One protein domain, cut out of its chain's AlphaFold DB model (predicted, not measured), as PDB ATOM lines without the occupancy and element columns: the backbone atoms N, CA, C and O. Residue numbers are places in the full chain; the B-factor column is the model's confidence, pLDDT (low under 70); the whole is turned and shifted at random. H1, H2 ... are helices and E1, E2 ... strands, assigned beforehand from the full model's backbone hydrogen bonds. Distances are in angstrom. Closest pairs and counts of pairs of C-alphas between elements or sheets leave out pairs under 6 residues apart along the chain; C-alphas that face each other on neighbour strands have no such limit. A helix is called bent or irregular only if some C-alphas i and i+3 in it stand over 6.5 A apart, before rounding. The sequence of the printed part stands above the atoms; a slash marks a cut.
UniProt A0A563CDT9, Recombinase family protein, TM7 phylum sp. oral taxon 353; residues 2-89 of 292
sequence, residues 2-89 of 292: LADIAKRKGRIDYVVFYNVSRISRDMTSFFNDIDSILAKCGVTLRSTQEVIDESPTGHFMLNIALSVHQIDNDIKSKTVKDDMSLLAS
ATOM      1  N   LEU A   2      89.377 144.730 176.138       74.12
ATOM      2  CA  LEU A   2      90.344 145.154 175.098       74.12
ATOM      3  C   LEU A   2      90.021 144.576 173.708       74.12
ATOM      4  O   LEU A   2      90.051 145.290 172.712       74.12
ATOM      5  N   ALA A   3      89.599 143.309 173.649       77.56
ATOM      6  CA  ALA A   3      89.133 142.676 172.413       77.56
ATOM      7  C   ALA A   3      87.858 143.322 171.825       77.56
ATOM      8  O   ALA A   3      87.663 143.299 170.613       77.56
ATOM      9  N   ASP A   4      86.998 143.913 172.659       76.88
ATOM     10  CA  ASP A   4      85.775 144.596 172.211       76.88
ATOM     11  C   ASP A   4      86.081 146.006 171.702       76.88
ATOM     12  O   ASP A   4      85.512 146.428 170.697       76.88
ATOM     13  N   ILE A   5      87.029 146.694 172.349       74.75
ATOM     14  CA  ILE A   5      87.568 147.986 171.903       74.75
ATOM     15  C   ILE A   5      88.247 147.820 170.539       74.75
ATOM     16  O   ILE A   5      87.951 148.561 169.605       74.75
ATOM     17  N   ALA A   6      89.057 146.770 170.375       72.19
ATOM     18  CA  ALA A   6      89.705 146.454 169.104       72.19
ATOM     19  C   ALA A   6      88.706 146.140 167.971       72.19
ATOM     20  O   ALA A   6      88.975 146.455 166.811       72.19
ATOM     21  N   LYS A   7      87.545 145.546 168.288       76.12
ATOM     22  CA  LYS A   7      86.470 145.250 167.320       76.12
ATOM     23  C   LYS A   7      85.596 146.461 166.982       76.12
ATOM     24  O   LYS A   7      84.971 146.475 165.926       76.12
ATOM     25  N   ARG A   8      85.511 147.457 167.868       73.25
ATOM     26  CA  ARG A   8      84.633 148.636 167.744       73.25
ATOM     27  C   ARG A   8      85.445 149.933 167.669       73.25
ATOM     28  O   ARG A   8      85.145 150.892 168.379       73.25
ATOM     29  N   LYS A   9      86.468 149.959 166.806       65.88
ATOM     30  CA  LYS A   9      87.301 151.150 166.574       65.88
ATOM     31  C   LYS A   9      86.435 152.375 166.247       65.88
ATOM     32  O   LYS A   9      85.537 152.277 165.413       65.88
ATOM     33  N   GLY A  10      86.705 153.499 166.916       67.19
ATOM     34  CA  GLY A  10      86.024 154.783 166.694       67.19
ATOM     35  C   GLY A  10      84.623 154.925 167.303       67.19
ATOM     36  O   GLY A  10      83.935 155.888 166.991       67.19
ATOM     37  N   ARG A  11      84.163 153.973 168.131       74.00
ATOM     38  CA  ARG A  11      82.893 154.091 168.889       74.00
ATOM     39  C   ARG A  11      83.076 154.277 170.393       74.00
ATOM     40  O   ARG A  11      82.092 154.453 171.103       74.00
ATOM     41  N   ILE A  12      84.297 154.106 170.883       74.38
ATOM     42  CA  ILE A  12      84.628 154.160 172.304       74.38
ATOM     43  C   ILE A  12      85.769 155.154 172.422       74.38
ATOM     44  O   ILE A  12      86.856 154.855 171.951       74.38
ATOM     45  N   ASP A  13      85.510 156.304 173.031       72.06
ATOM     46  CA  ASP A  13      86.495 157.388 173.142       72.06
ATOM     47  C   ASP A  13      87.226 157.372 174.493       72.06
ATOM     48  O   ASP A  13      88.392 157.756 174.594       72.06
ATOM     49  N   TYR A  14      86.559 156.867 175.535       74.69
ATOM     50  CA  TYR A  14      87.064 156.873 176.906       74.69
ATOM     51  C   TYR A  14      86.876 155.517 177.578       74.69
ATOM     52  O   TYR A  14      85.814 154.892 177.493       74.69
ATOM     53  N   VAL A  15      87.898 155.093 178.314       76.44
ATOM     54  CA  VAL A  15      87.837 153.967 179.246       76.44
ATOM     55  C   VAL A  15      88.003 154.500 180.660       76.44
ATOM     56  O   VAL A  15      89.051 155.046 181.003       76.44
ATOM     57  N   VAL A  16      86.970 154.307 181.483       75.62
ATOM     58  CA  VAL A  16      86.966 154.733 182.886       75.62
ATOM     59  C   VAL A  16      87.210 153.540 183.798       75.62
ATOM     60  O   VAL A  16      86.584 152.490 183.648       75.62
ATOM     61  N   PHE A  17      88.103 153.708 184.764       73.81
ATOM     62  CA  PHE A  17      88.431 152.684 185.745       73.81
ATOM     63  C   PHE A  17      88.552 153.286 187.143       73.81
ATOM     64  O   PHE A  17      88.861 154.462 187.318       73.81
ATOM     65  N   TYR A  18      88.289 152.453 188.150       70.50
ATOM     66  CA  TYR A  18      88.262 152.914 189.534       70.50
ATOM     67  C   TYR A  18      89.662 153.267 190.062       70.50
ATOM     68  O   TYR A  18      89.852 154.290 190.711       70.50
ATOM     69  N   ASN A  19      90.639 152.403 189.771       68.69
ATOM     70  CA  ASN A  19      92.020 152.507 190.231       68.69
ATOM     71  C   ASN A  19      92.954 151.770 189.253       68.69
ATOM     72  O   ASN A  19      92.563 150.732 188.707       68.69
ATOM     73  N   VAL A  20      94.174 152.272 189.045       70.25
ATOM     74  CA  VAL A  20      95.160 151.703 188.108       70.25
ATOM     75  C   VAL A  20      95.510 150.240 188.426       70.25
ATOM     76  O   VAL A  20      95.682 149.435 187.509       70.25
ATOM     77  N   SER A  21      95.481 149.839 189.701       66.25
ATOM     78  CA  SER A  21      95.675 148.443 190.138       66.25
ATOM     79  C   SER A  21      94.666 147.436 189.553       66.25
ATOM     80  O   SER A  21      94.889 146.225 189.615       66.25
ATOM     81  N   ARG A  22      93.532 147.895 188.999       69.50
ATOM     82  CA  ARG A  22      92.509 147.040 188.365       69.50
ATOM     83  C   ARG A  22      92.763 146.769 186.887       69.50
ATOM     84  O   ARG A  22      92.122 145.880 186.334       69.50
ATOM     85  N   ILE A  23      93.670 147.517 186.266       68.31
ATOM     86  CA  ILE A  23      93.961 147.406 184.838       68.31
ATOM     87  C   ILE A  23      95.084 146.405 184.583       68.31
ATOM     88  O   ILE A  23      94.948 145.543 183.717       68.31
ATOM     89  N   SER A  24      96.173 146.490 185.345       64.38
ATOM     90  CA  SER A  24      97.305 145.584 185.191       64.38
ATOM     91  C   SER A  24      97.895 145.203 186.541       64.38
ATOM     92  O   SER A  24      97.957 146.015 187.460       64.38
ATOM     93  N   ARG A  25      98.345 143.950 186.638       62.62
ATOM     94  CA  ARG A  25      99.101 143.436 187.790       62.62
ATOM     95  C   ARG A  25     100.578 143.820 187.751       62.62
ATOM     96  O   ARG A  25     101.251 143.653 188.759       62.62
ATOM     97  N   ASP A  26     101.052 144.269 186.597       67.12
ATOM     98  CA  ASP A  26     102.450 144.586 186.336       67.12
ATOM     99  C   ASP A  26     102.552 145.827 185.438       67.12
ATOM    100  O   ASP A  26     101.794 145.999 184.475       67.12
ATOM    101  N   MET A  27     103.504 146.695 185.760       69.44
ATOM    102  CA  MET A  27     103.766 147.933 185.036       69.44
ATOM    103  C   MET A  27     104.170 147.659 183.582       69.44
ATOM    104  O   MET A  27     103.706 148.343 182.673       69.44
ATOM    105  N   THR A  28     104.990 146.634 183.331       71.06
ATOM    106  CA  THR A  28     105.445 146.309 181.969       71.06
ATOM    107  C   THR A  28     104.291 145.812 181.101       71.06
ATOM    108  O   THR A  28     104.142 146.231 179.953       71.06
ATOM    109  N   SER A  29     103.426 144.982 181.679       70.38
ATOM    110  CA  SER A  29     102.207 144.501 181.024       70.38
ATOM    111  C   SER A  29     101.220 145.641 180.715       70.38
ATOM    112  O   SER A  29     100.566 145.629 179.675       70.38
ATOM    113  N   PHE A  30     101.151 146.678 181.561       74.31
ATOM    114  CA  PHE A  30     100.304 147.850 181.312       74.31
ATOM    115  C   PHE A  30     100.722 148.598 180.036       74.31
ATOM    116  O   PHE A  30      99.893 148.814 179.152       74.31
ATOM    117  N   PHE A  31     102.003 148.952 179.909       71.50
ATOM    118  CA  PHE A  31     102.486 149.699 178.742       71.50
ATOM    119  C   PHE A  31     102.437 148.871 177.457       71.50
ATOM    120  O   PHE A  31     102.017 149.358 176.407       71.50
ATOM    121  N   ASN A  32     102.831 147.599 177.538       73.25
ATOM    122  CA  ASN A  32     102.920 146.751 176.353       73.25
ATOM    123  C   ASN A  32     101.550 146.341 175.817       73.25
ATOM    124  O   ASN A  32     101.342 146.388 174.604       73.25
ATOM    125  N   ASP A  33     100.613 145.974 176.690       73.44
ATOM    126  CA  ASP A  33      99.353 145.375 176.250       73.44
ATOM    127  C   ASP A  33      98.199 146.373 176.244       73.44
ATOM    128  O   ASP A  33      97.300 146.272 175.414       73.44
ATOM    129  N   ILE A  34      98.184 147.332 177.164       73.75
ATOM    130  CA  ILE A  34      96.992 148.143 177.420       73.75
ATOM    131  C   ILE A  34      97.156 149.507 176.775       73.75
ATOM    132  O   ILE A  34      96.370 149.858 175.896       73.75
ATOM    133  N   ASP A  35      98.223 150.216 177.128       73.50
ATOM    134  CA  ASP A  35      98.530 151.530 176.565       73.50
ATOM    135  C   ASP A  35      98.714 151.453 175.040       73.50
ATOM    136  O   ASP A  35      98.093 152.195 174.279       73.50
ATOM    137  N   SER A  36      99.448 150.441 174.558       74.62
ATOM    138  CA  SER A  36      99.689 150.260 173.121       74.62
ATOM    139  C   SER A  36      98.418 149.970 172.303       74.62
ATOM    140  O   SER A  36      98.301 150.414 171.155       74.62
ATOM    141  N   ILE A  37      97.456 149.222 172.857       74.44
ATOM    142  CA  ILE A  37      96.197 148.879 172.172       74.44
ATOM    143  C   ILE A  37      95.247 150.075 172.175       74.44
ATOM    144  O   ILE A  37      94.579 150.327 171.168       74.44
ATOM    145  N   LEU A  38      95.197 150.811 173.282       75.69
ATOM    146  CA  LEU A  38      94.349 151.987 173.433       75.69
ATOM    147  C   LEU A  38      94.831 153.138 172.552       75.69
ATOM    148  O   LEU A  38      94.028 153.674 171.786       75.69
ATOM    149  N   ALA A  39      96.142 153.403 172.529       75.06
ATOM    150  CA  ALA A  39      96.757 154.383 171.635       75.06
ATOM    151  C   ALA A  39      96.462 154.075 170.154       75.06
ATOM    152  O   ALA A  39      96.071 154.957 169.391       75.06
ATOM    153  N   LYS A  40      96.539 152.800 169.739       75.00
ATOM    154  CA  LYS A  40      96.184 152.362 168.369       75.00
ATOM    155  C   LYS A  40      94.706 152.536 168.017       75.00
ATOM    156  O   LYS A  40      94.357 152.506 166.835       75.00
ATOM    157  N   CYS A  41      93.834 152.619 169.017       74.06
ATOM    158  CA  CYS A  41      92.394 152.767 168.831       74.06
ATOM    159  C   CYS A  41      91.911 154.206 169.075       74.06
ATOM    160  O   CYS A  41      90.722 154.449 168.890       74.06
ATOM    161  N   GLY A  42      92.807 155.130 169.450       71.31
ATOM    162  CA  GLY A  42      92.466 156.513 169.797       71.31
ATOM    163  C   GLY A  42      91.636 156.629 171.075       71.31
ATOM    164  O   GLY A  42      90.882 157.581 171.224       71.31
ATOM    165  N   VAL A  43      91.718 155.630 171.959       76.62
ATOM    166  CA  VAL A  43      90.922 155.571 173.187       76.62
ATOM    167  C   VAL A  43      91.758 156.079 174.343       76.62
ATOM    168  O   VAL A  43      92.871 155.606 174.558       76.62
ATOM    169  N   THR A  44      91.192 156.998 175.110       71.88
ATOM    170  CA  THR A  44      91.888 157.652 176.216       71.88
ATOM    171  C   THR A  44      91.513 156.994 177.545       71.88
ATOM    172  O   THR A  44      90.403 156.475 177.732       71.88
ATOM    173  N   LEU A  45      92.459 156.960 178.481       72.56
ATOM    174  CA  LEU A  45      92.319 156.247 179.747       72.56
ATOM    175  C   LEU A  45      92.071 157.252 180.885       72.56
ATOM    176  O   LEU A  45      92.867 158.164 181.092       72.56
ATOM    177  N   ARG A  46      90.975 157.093 181.642       72.00
ATOM    178  CA  ARG A  46      90.612 157.984 182.761       72.00
ATOM    179  C   ARG A  46      90.393 157.207 184.061       72.00
ATOM    180  O   ARG A  46      89.606 156.264 184.102       72.00
ATOM    181  N   SER A  47      91.059 157.625 185.134       70.19
ATOM    182  CA  SER A  47      90.852 157.081 186.484       70.19
ATOM    183  C   SER A  47      89.867 157.939 187.268       70.19
ATOM    184  O   SER A  47      89.840 159.156 187.103       70.19
ATOM    185  N   THR A  48      89.080 157.326 188.153       65.00
ATOM    186  CA  THR A  48      88.219 158.070 189.089       65.00
ATOM    187  C   THR A  48      88.960 158.574 190.329       65.00
ATOM    188  O   THR A  48      88.479 159.496 190.978       65.00
ATOM    189  N   GLN A  49      90.092 157.959 190.694       65.62
ATOM    190  CA  GLN A  49      90.847 158.286 191.916       65.62
ATOM    191  C   GLN A  49      92.122 159.093 191.668       65.62
ATOM    192  O   GLN A  49      92.607 159.758 192.578       65.62
ATOM    193  N   GLU A  50      92.675 159.028 190.462       67.81
ATOM    194  CA  GLU A  50      93.968 159.618 190.129       67.81
ATOM    195  C   GLU A  50      93.778 160.598 188.967       67.81
ATOM    196  O   GLU A  50      93.080 160.287 187.999       67.81
ATOM    197  N   VAL A  51      94.389 161.784 189.050       64.19
ATOM    198  CA  VAL A  51      94.353 162.771 187.961       64.19
ATOM    199  C   VAL A  51      95.294 162.290 186.859       64.19
ATOM    200  O   VAL A  51      96.471 162.643 186.821       64.19
ATOM    201  N   ILE A  52      94.770 161.422 186.000       67.62
ATOM    202  CA  ILE A  52      95.472 160.908 184.829       67.62
ATOM    203  C   ILE A  52      94.963 161.682 183.620       67.62
ATOM    204  O   ILE A  52      93.766 161.704 183.315       67.62
ATOM    205  N   ASP A  53      95.899 162.359 182.970       68.75
ATOM    206  CA  ASP A  53      95.689 163.171 181.782       68.75
ATOM    207  C   ASP A  53      96.818 162.918 180.779       68.75
ATOM    208  O   ASP A  53      97.875 162.412 181.149       68.75
ATOM    209  N   GLU A  54      96.604 163.280 179.517       69.81
ATOM    210  CA  GLU A  54      97.558 163.041 178.417       69.81
ATOM    211  C   GLU A  54      98.715 164.053 178.401       69.81
ATOM    212  O   GLU A  54      99.609 164.005 177.557       69.81
ATOM    213  N   SER A  55      98.720 164.988 179.353       77.50
ATOM    214  CA  SER A  55      99.843 165.892 179.564       77.50
ATOM    215  C   SER A  55     101.085 165.135 180.068       77.50
ATOM    216  O   SER A  55     100.962 164.112 180.750       77.50
ATOM    217  N   PRO A  56     102.306 165.654 179.829       73.56
ATOM    218  CA  PRO A  56     103.530 165.078 180.396       73.56
ATOM    219  C   PRO A  56     103.460 164.888 181.920       73.56
ATOM    220  O   PRO A  56     103.967 163.905 182.459       73.56
ATOM    221  N   THR A  57     102.780 165.802 182.619       79.38
ATOM    222  CA  THR A  57     102.529 165.720 184.063       79.38
ATOM    223  C   THR A  57     101.560 164.590 184.423       79.38
ATOM    224  O   THR A  57     101.787 163.896 185.412       79.38
ATOM    225  N   GLY A  58     100.513 164.364 183.625       76.62
ATOM    226  CA  GLY A  58      99.575 163.257 183.822       76.62
ATOM    227  C   GLY A  58     100.212 161.888 183.566       76.62
ATOM    228  O   GLY A  58     100.036 160.977 184.375       76.62
ATOM    229  N   HIS A  59     101.056 161.765 182.535       76.62
ATOM    230  CA  HIS A  59     101.878 160.570 182.310       76.62
ATOM    231  C   HIS A  59     102.850 160.305 183.466       76.62
ATOM    232  O   HIS A  59     103.001 159.167 183.909       76.62
ATOM    233  N   PHE A  60     103.489 161.349 183.998       81.62
ATOM    234  CA  PHE A  60     104.349 161.220 185.172       81.62
ATOM    235  C   PHE A  60     103.572 160.734 186.405       81.62
ATOM    236  O   PHE A  60     104.026 159.819 187.096       81.62
ATOM    237  N   MET A  61     102.384 161.290 186.654       82.56
ATOM    238  CA  MET A  61     101.535 160.882 187.774       82.56
ATOM    239  C   MET A  61     101.055 159.431 187.635       82.56
ATOM    240  O   MET A  61     101.089 158.677 188.606       82.56
ATOM    241  N   LEU A  62     100.688 159.013 186.420       78.12
ATOM    242  CA  LEU A  62     100.344 157.626 186.103       78.12
ATOM    243  C   LEU A  62     101.510 156.671 186.404       78.12
ATOM    244  O   LEU A  62     101.307 155.629 187.026       78.12
ATOM    245  N   ASN A  63     102.736 157.035 186.017       80.31
ATOM    246  CA  ASN A  63     103.929 156.229 186.292       80.31
ATOM    247  C   ASN A  63     104.195 156.087 187.795       80.31
ATOM    248  O   ASN A  63     104.534 154.997 188.259       80.31
ATOM    249  N   ILE A  64     104.022 157.170 188.562       85.19
ATOM    250  CA  ILE A  64     104.134 157.127 190.024       85.19
ATOM    251  C   ILE A  64     103.075 156.192 190.600       85.19
ATOM    252  O   ILE A  64     103.418 155.317 191.391       85.19
ATOM    253  N   ALA A  65     101.814 156.337 190.194       80.94
ATOM    254  CA  ALA A  65     100.732 155.500 190.693       80.94
ATOM    255  C   ALA A  65     100.989 154.013 190.409       80.94
ATOM    256  O   ALA A  65     100.939 153.194 191.326       80.94
ATOM    257  N   LEU A  66     101.358 153.667 189.170       79.81
ATOM    258  CA  LEU A  66     101.758 152.307 188.790       79.81
ATOM    259  C   LEU A  66     102.903 151.780 189.661       79.81
ATOM    260  O   LEU A  66     102.836 150.652 190.146       79.81
ATOM    261  N   SER A  67     103.925 152.605 189.893       83.44
ATOM    262  CA  SER A  67     105.080 152.238 190.717       83.44
ATOM    263  C   SER A  67     104.689 151.998 192.176       83.44
ATOM    264  O   SER A  67     105.141 151.031 192.782       83.44
ATOM    265  N   VAL A  68     103.812 152.834 192.738       84.75
ATOM    266  CA  VAL A  68     103.292 152.667 194.105       84.75
ATOM    267  C   VAL A  68     102.481 151.376 194.224       84.75
ATOM    268  O   VAL A  68     102.685 150.620 195.172       84.75
ATOM    269  N   HIS A  69     101.616 151.078 193.249       82.00
ATOM    270  CA  HIS A  69     100.847 149.826 193.222       82.00
ATOM    271  C   HIS A  69     101.754 148.598 193.110       82.00
ATOM    272  O   HIS A  69     101.512 147.589 193.775       82.00
ATOM    273  N   GLN A  70     102.813 148.680 192.302       83.25
ATOM    274  CA  GLN A  70     103.812 147.619 192.191       83.25
ATOM    275  C   GLN A  70     104.521 147.386 193.533       83.25
ATOM    276  O   GLN A  70     104.600 146.249 193.993       83.25
ATOM    277  N   ILE A  71     104.957 148.460 194.199       89.00
ATOM    278  CA  ILE A  71     105.608 148.388 195.513       89.00
ATOM    279  C   ILE A  71     104.676 147.768 196.561       89.00
ATOM    280  O   ILE A  71     105.104 146.886 197.301       89.00
ATOM    281  N   ASP A  72     103.407 148.177 196.625       86.94
ATOM    282  CA  ASP A  72     102.436 147.608 197.570       86.94
ATOM    283  C   ASP A  72     102.219 146.101 197.331       86.94
ATOM    284  O   ASP A  72     102.212 145.302 198.272       86.94
ATOM    285  N   ASN A  73     102.127 145.681 196.065       85.00
ATOM    286  CA  ASN A  73     102.046 144.264 195.706       85.00
ATOM    287  C   ASN A  73     103.309 143.490 196.109       85.00
ATOM    288  O   ASN A  73     103.200 142.373 196.625       85.00
ATOM    289  N   ASP A  74     104.492 144.070 195.913       88.44
ATOM    290  CA  ASP A  74     105.766 143.446 196.273       88.44
ATOM    291  C   ASP A  74     105.936 143.337 197.793       88.44
ATOM    292  O   ASP A  74     106.369 142.291 198.286       88.44
ATOM    293  N   ILE A  75     105.516 144.356 198.552       91.94
ATOM    294  CA  ILE A  75     105.471 144.321 200.020       91.94
ATOM    295  C   ILE A  75     104.535 143.205 200.486       91.94
ATOM    296  O   ILE A  75     104.955 142.355 201.265       91.94
ATOM    297  N   LYS A  76     103.303 143.138 199.965       87.06
ATOM    298  CA  LYS A  76     102.344 142.072 200.307       87.06
ATOM    299  C   LYS A  76     102.882 140.686 199.965       87.06
ATOM    300  O   LYS A  76     102.781 139.769 200.775       87.06
ATOM    301  N   SER A  77     103.474 140.530 198.783       87.62
ATOM    302  CA  SER A  77     104.102 139.280 198.343       87.62
ATOM    303  C   SER A  77     105.226 138.857 199.287       87.62
ATOM    304  O   SER A  77     105.332 137.681 199.637       87.62
ATOM    305  N   LYS A  78     106.042 139.816 199.743       90.19
ATOM    306  CA  LYS A  78     107.099 139.578 200.724       90.19
ATOM    307  C   LYS A  78     106.527 139.174 202.082       90.19
ATOM    308  O   LYS A  78     106.925 138.134 202.586       90.19
ATOM    309  N   THR A  79     105.552 139.907 202.618       90.00
ATOM    310  CA  THR A  79     104.900 139.571 203.894       90.00
ATOM    311  C   THR A  79     104.305 138.166 203.869       90.00
ATOM    312  O   THR A  79     104.573 137.375 204.764       90.00
ATOM    313  N   VAL A  80     103.586 137.800 202.802       88.75
ATOM    314  CA  VAL A  80     103.029 136.445 202.658       88.75
ATOM    315  C   VAL A  80     104.136 135.387 202.628       88.75
ATOM    316  O   VAL A  80     103.992 134.334 203.242       88.75
ATOM    317  N   LYS A  81     105.255 135.640 201.937       87.75
ATOM    318  CA  LYS A  81     106.397 134.710 201.925       87.75
ATOM    319  C   LYS A  81     107.062 134.589 203.292       87.75
ATOM    320  O   LYS A  81     107.409 133.472 203.669       87.75
ATOM    321  N   ASP A  82     107.217 135.693 204.011       88.62
ATOM    322  CA  ASP A  82     107.807 135.721 205.349       88.62
ATOM    323  C   ASP A  82     106.914 134.949 206.337       88.62
ATOM    324  O   ASP A  82     107.406 134.072 207.049       88.62
ATOM    325  N   ASP A  83     105.593 135.152 206.288       88.38
ATOM    326  CA  ASP A  83     104.613 134.400 207.083       88.38
ATOM    327  C   ASP A  83     104.635 132.903 206.747       88.38
ATOM    328  O   ASP A  83     104.637 132.045 207.636       88.38
ATOM    329  N   MET A  84     104.699 132.555 205.458       86.88
ATOM    330  CA  MET A  84     104.827 131.164 205.019       86.88
ATOM    331  C   MET A  84     106.151 130.540 205.474       86.88
ATOM    332  O   MET A  84     106.173 129.385 205.897       86.88
ATOM    333  N   SER A  85     107.259 131.274 205.401       87.12
ATOM    334  CA  SER A  85     108.560 130.800 205.876       87.12
ATOM    335  C   SER A  85     108.535 130.558 207.386       87.12
ATOM    336  O   SER A  85     108.951 129.495 207.853       87.12
ATOM    337  N   LEU A  86     107.938 131.483 208.142       87.25
ATOM    338  CA  LEU A  86     107.755 131.371 209.583       87.25
ATOM    339  C   LEU A  86     106.897 130.151 209.951       87.25
ATOM    340  O   LEU A  86     107.315 129.325 210.764       87.25
ATOM    341  N   LEU A  87     105.737 129.968 209.319       86.88
ATOM    342  CA  LEU A  87     104.876 128.808 209.568       86.88
ATOM    343  C   LEU A  87     105.562 127.485 209.199       86.88
ATOM    344  O   LEU A  87     105.455 126.509 209.945       86.88
ATOM    345  N   ALA A  88     106.306 127.454 208.092       86.75
ATOM    346  CA  ALA A  88     107.096 126.289 207.708       86.75
ATOM    347  C   ALA A  88     108.224 126.002 208.713       86.75
ATOM    348  O   ALA A  88     108.528 124.835 208.964       86.75
ATOM    349  N   SER A  89     108.816 127.037 209.321       83.94
ATOM    350  CA  SER A  89     109.855 126.900 210.352       83.94
ATOM    351  C   SER A  89     109.317 126.271 211.641       83.94
ATOM    352  O   SER A  89     110.011 125.483 212.279       83.94
TER     353      SER A  89
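AT A GLANCE: This is residues 2 to 89 of the 292 residues of the protein "Recombinase family protein" of TM7 phylum sp. oral taxon 353 (UniProt A0A563CDT9). A small compact head, in which a parallel pair of short strands, E1 and E2, has helix H2 next to it and the short H1 beside one end of H2, continues into one long helix, H3, that runs out as an arm. Residues 74 to 89 of H3 stick out from the head and make much of the length. The printed part has 88 residues, mostly helix by class, in the order H1, E1, H2, E2, H3; it is loose, with a radius of gyration of the C-alphas of 16.3 A, and spans 57 by 29 by 20 A.

IN THESE COORDINATES: Strand E1 is residues 14 to 17 and E2 residues 44 to 47. H2, residues 27 to 41, is 20.4 A long; it is neither bent nor irregular, but only just: C-alphas 32 and 35 are 6.5 A apart. H1 is residues 2 to 7, with C-alpha 2 at (90.344, 145.154, 175.098). H3, residues 56 to 89, is 48.9 A long and ends with C-alpha 89 at (109.855, 126.900, 210.352).

HOW THE PARTS SIT: E1 and E2 are parallel neighbours at 26 degrees, with N 15 and O 44 2.9 A apart, within hydrogen-bond range. E1, H2 and E2 form a strand-helix-strand unit, two parallel strands with a helix between along the chain, its crossover right-handed. The closest C-alphas of H2 and E2, those of Leu 38 and Thr 44, are 6.8 A apart. H1 and H2 touch, closest at the C-alphas of Ala 6 and Cys 41, 6.9 A, with a shallow tilt of 17 degrees, the same way. H2, with residue 27 alone, and H3 only just touch, with 3 pairs of C-alphas within 8 A, closest Met 27 and Leu 66 at 6.1 A; their tilt of 36 degrees, opposite ways, is only just steep. H1 and H3 are apart. Every O i to N i+4 pair is within hydrogen-bond range in H1 and H3, and 8 of 11 in H2.

THE WHOLE: The C-alphas of Gly 10 and Ser 89, the two farthest apart, are 57.0 A apart. The printed part has no cut, and no link is long. Mean pLDDT of the printed part is 76.6; residues 9 to 10, 19, 21 to 27 and 48 to 54 are under 70.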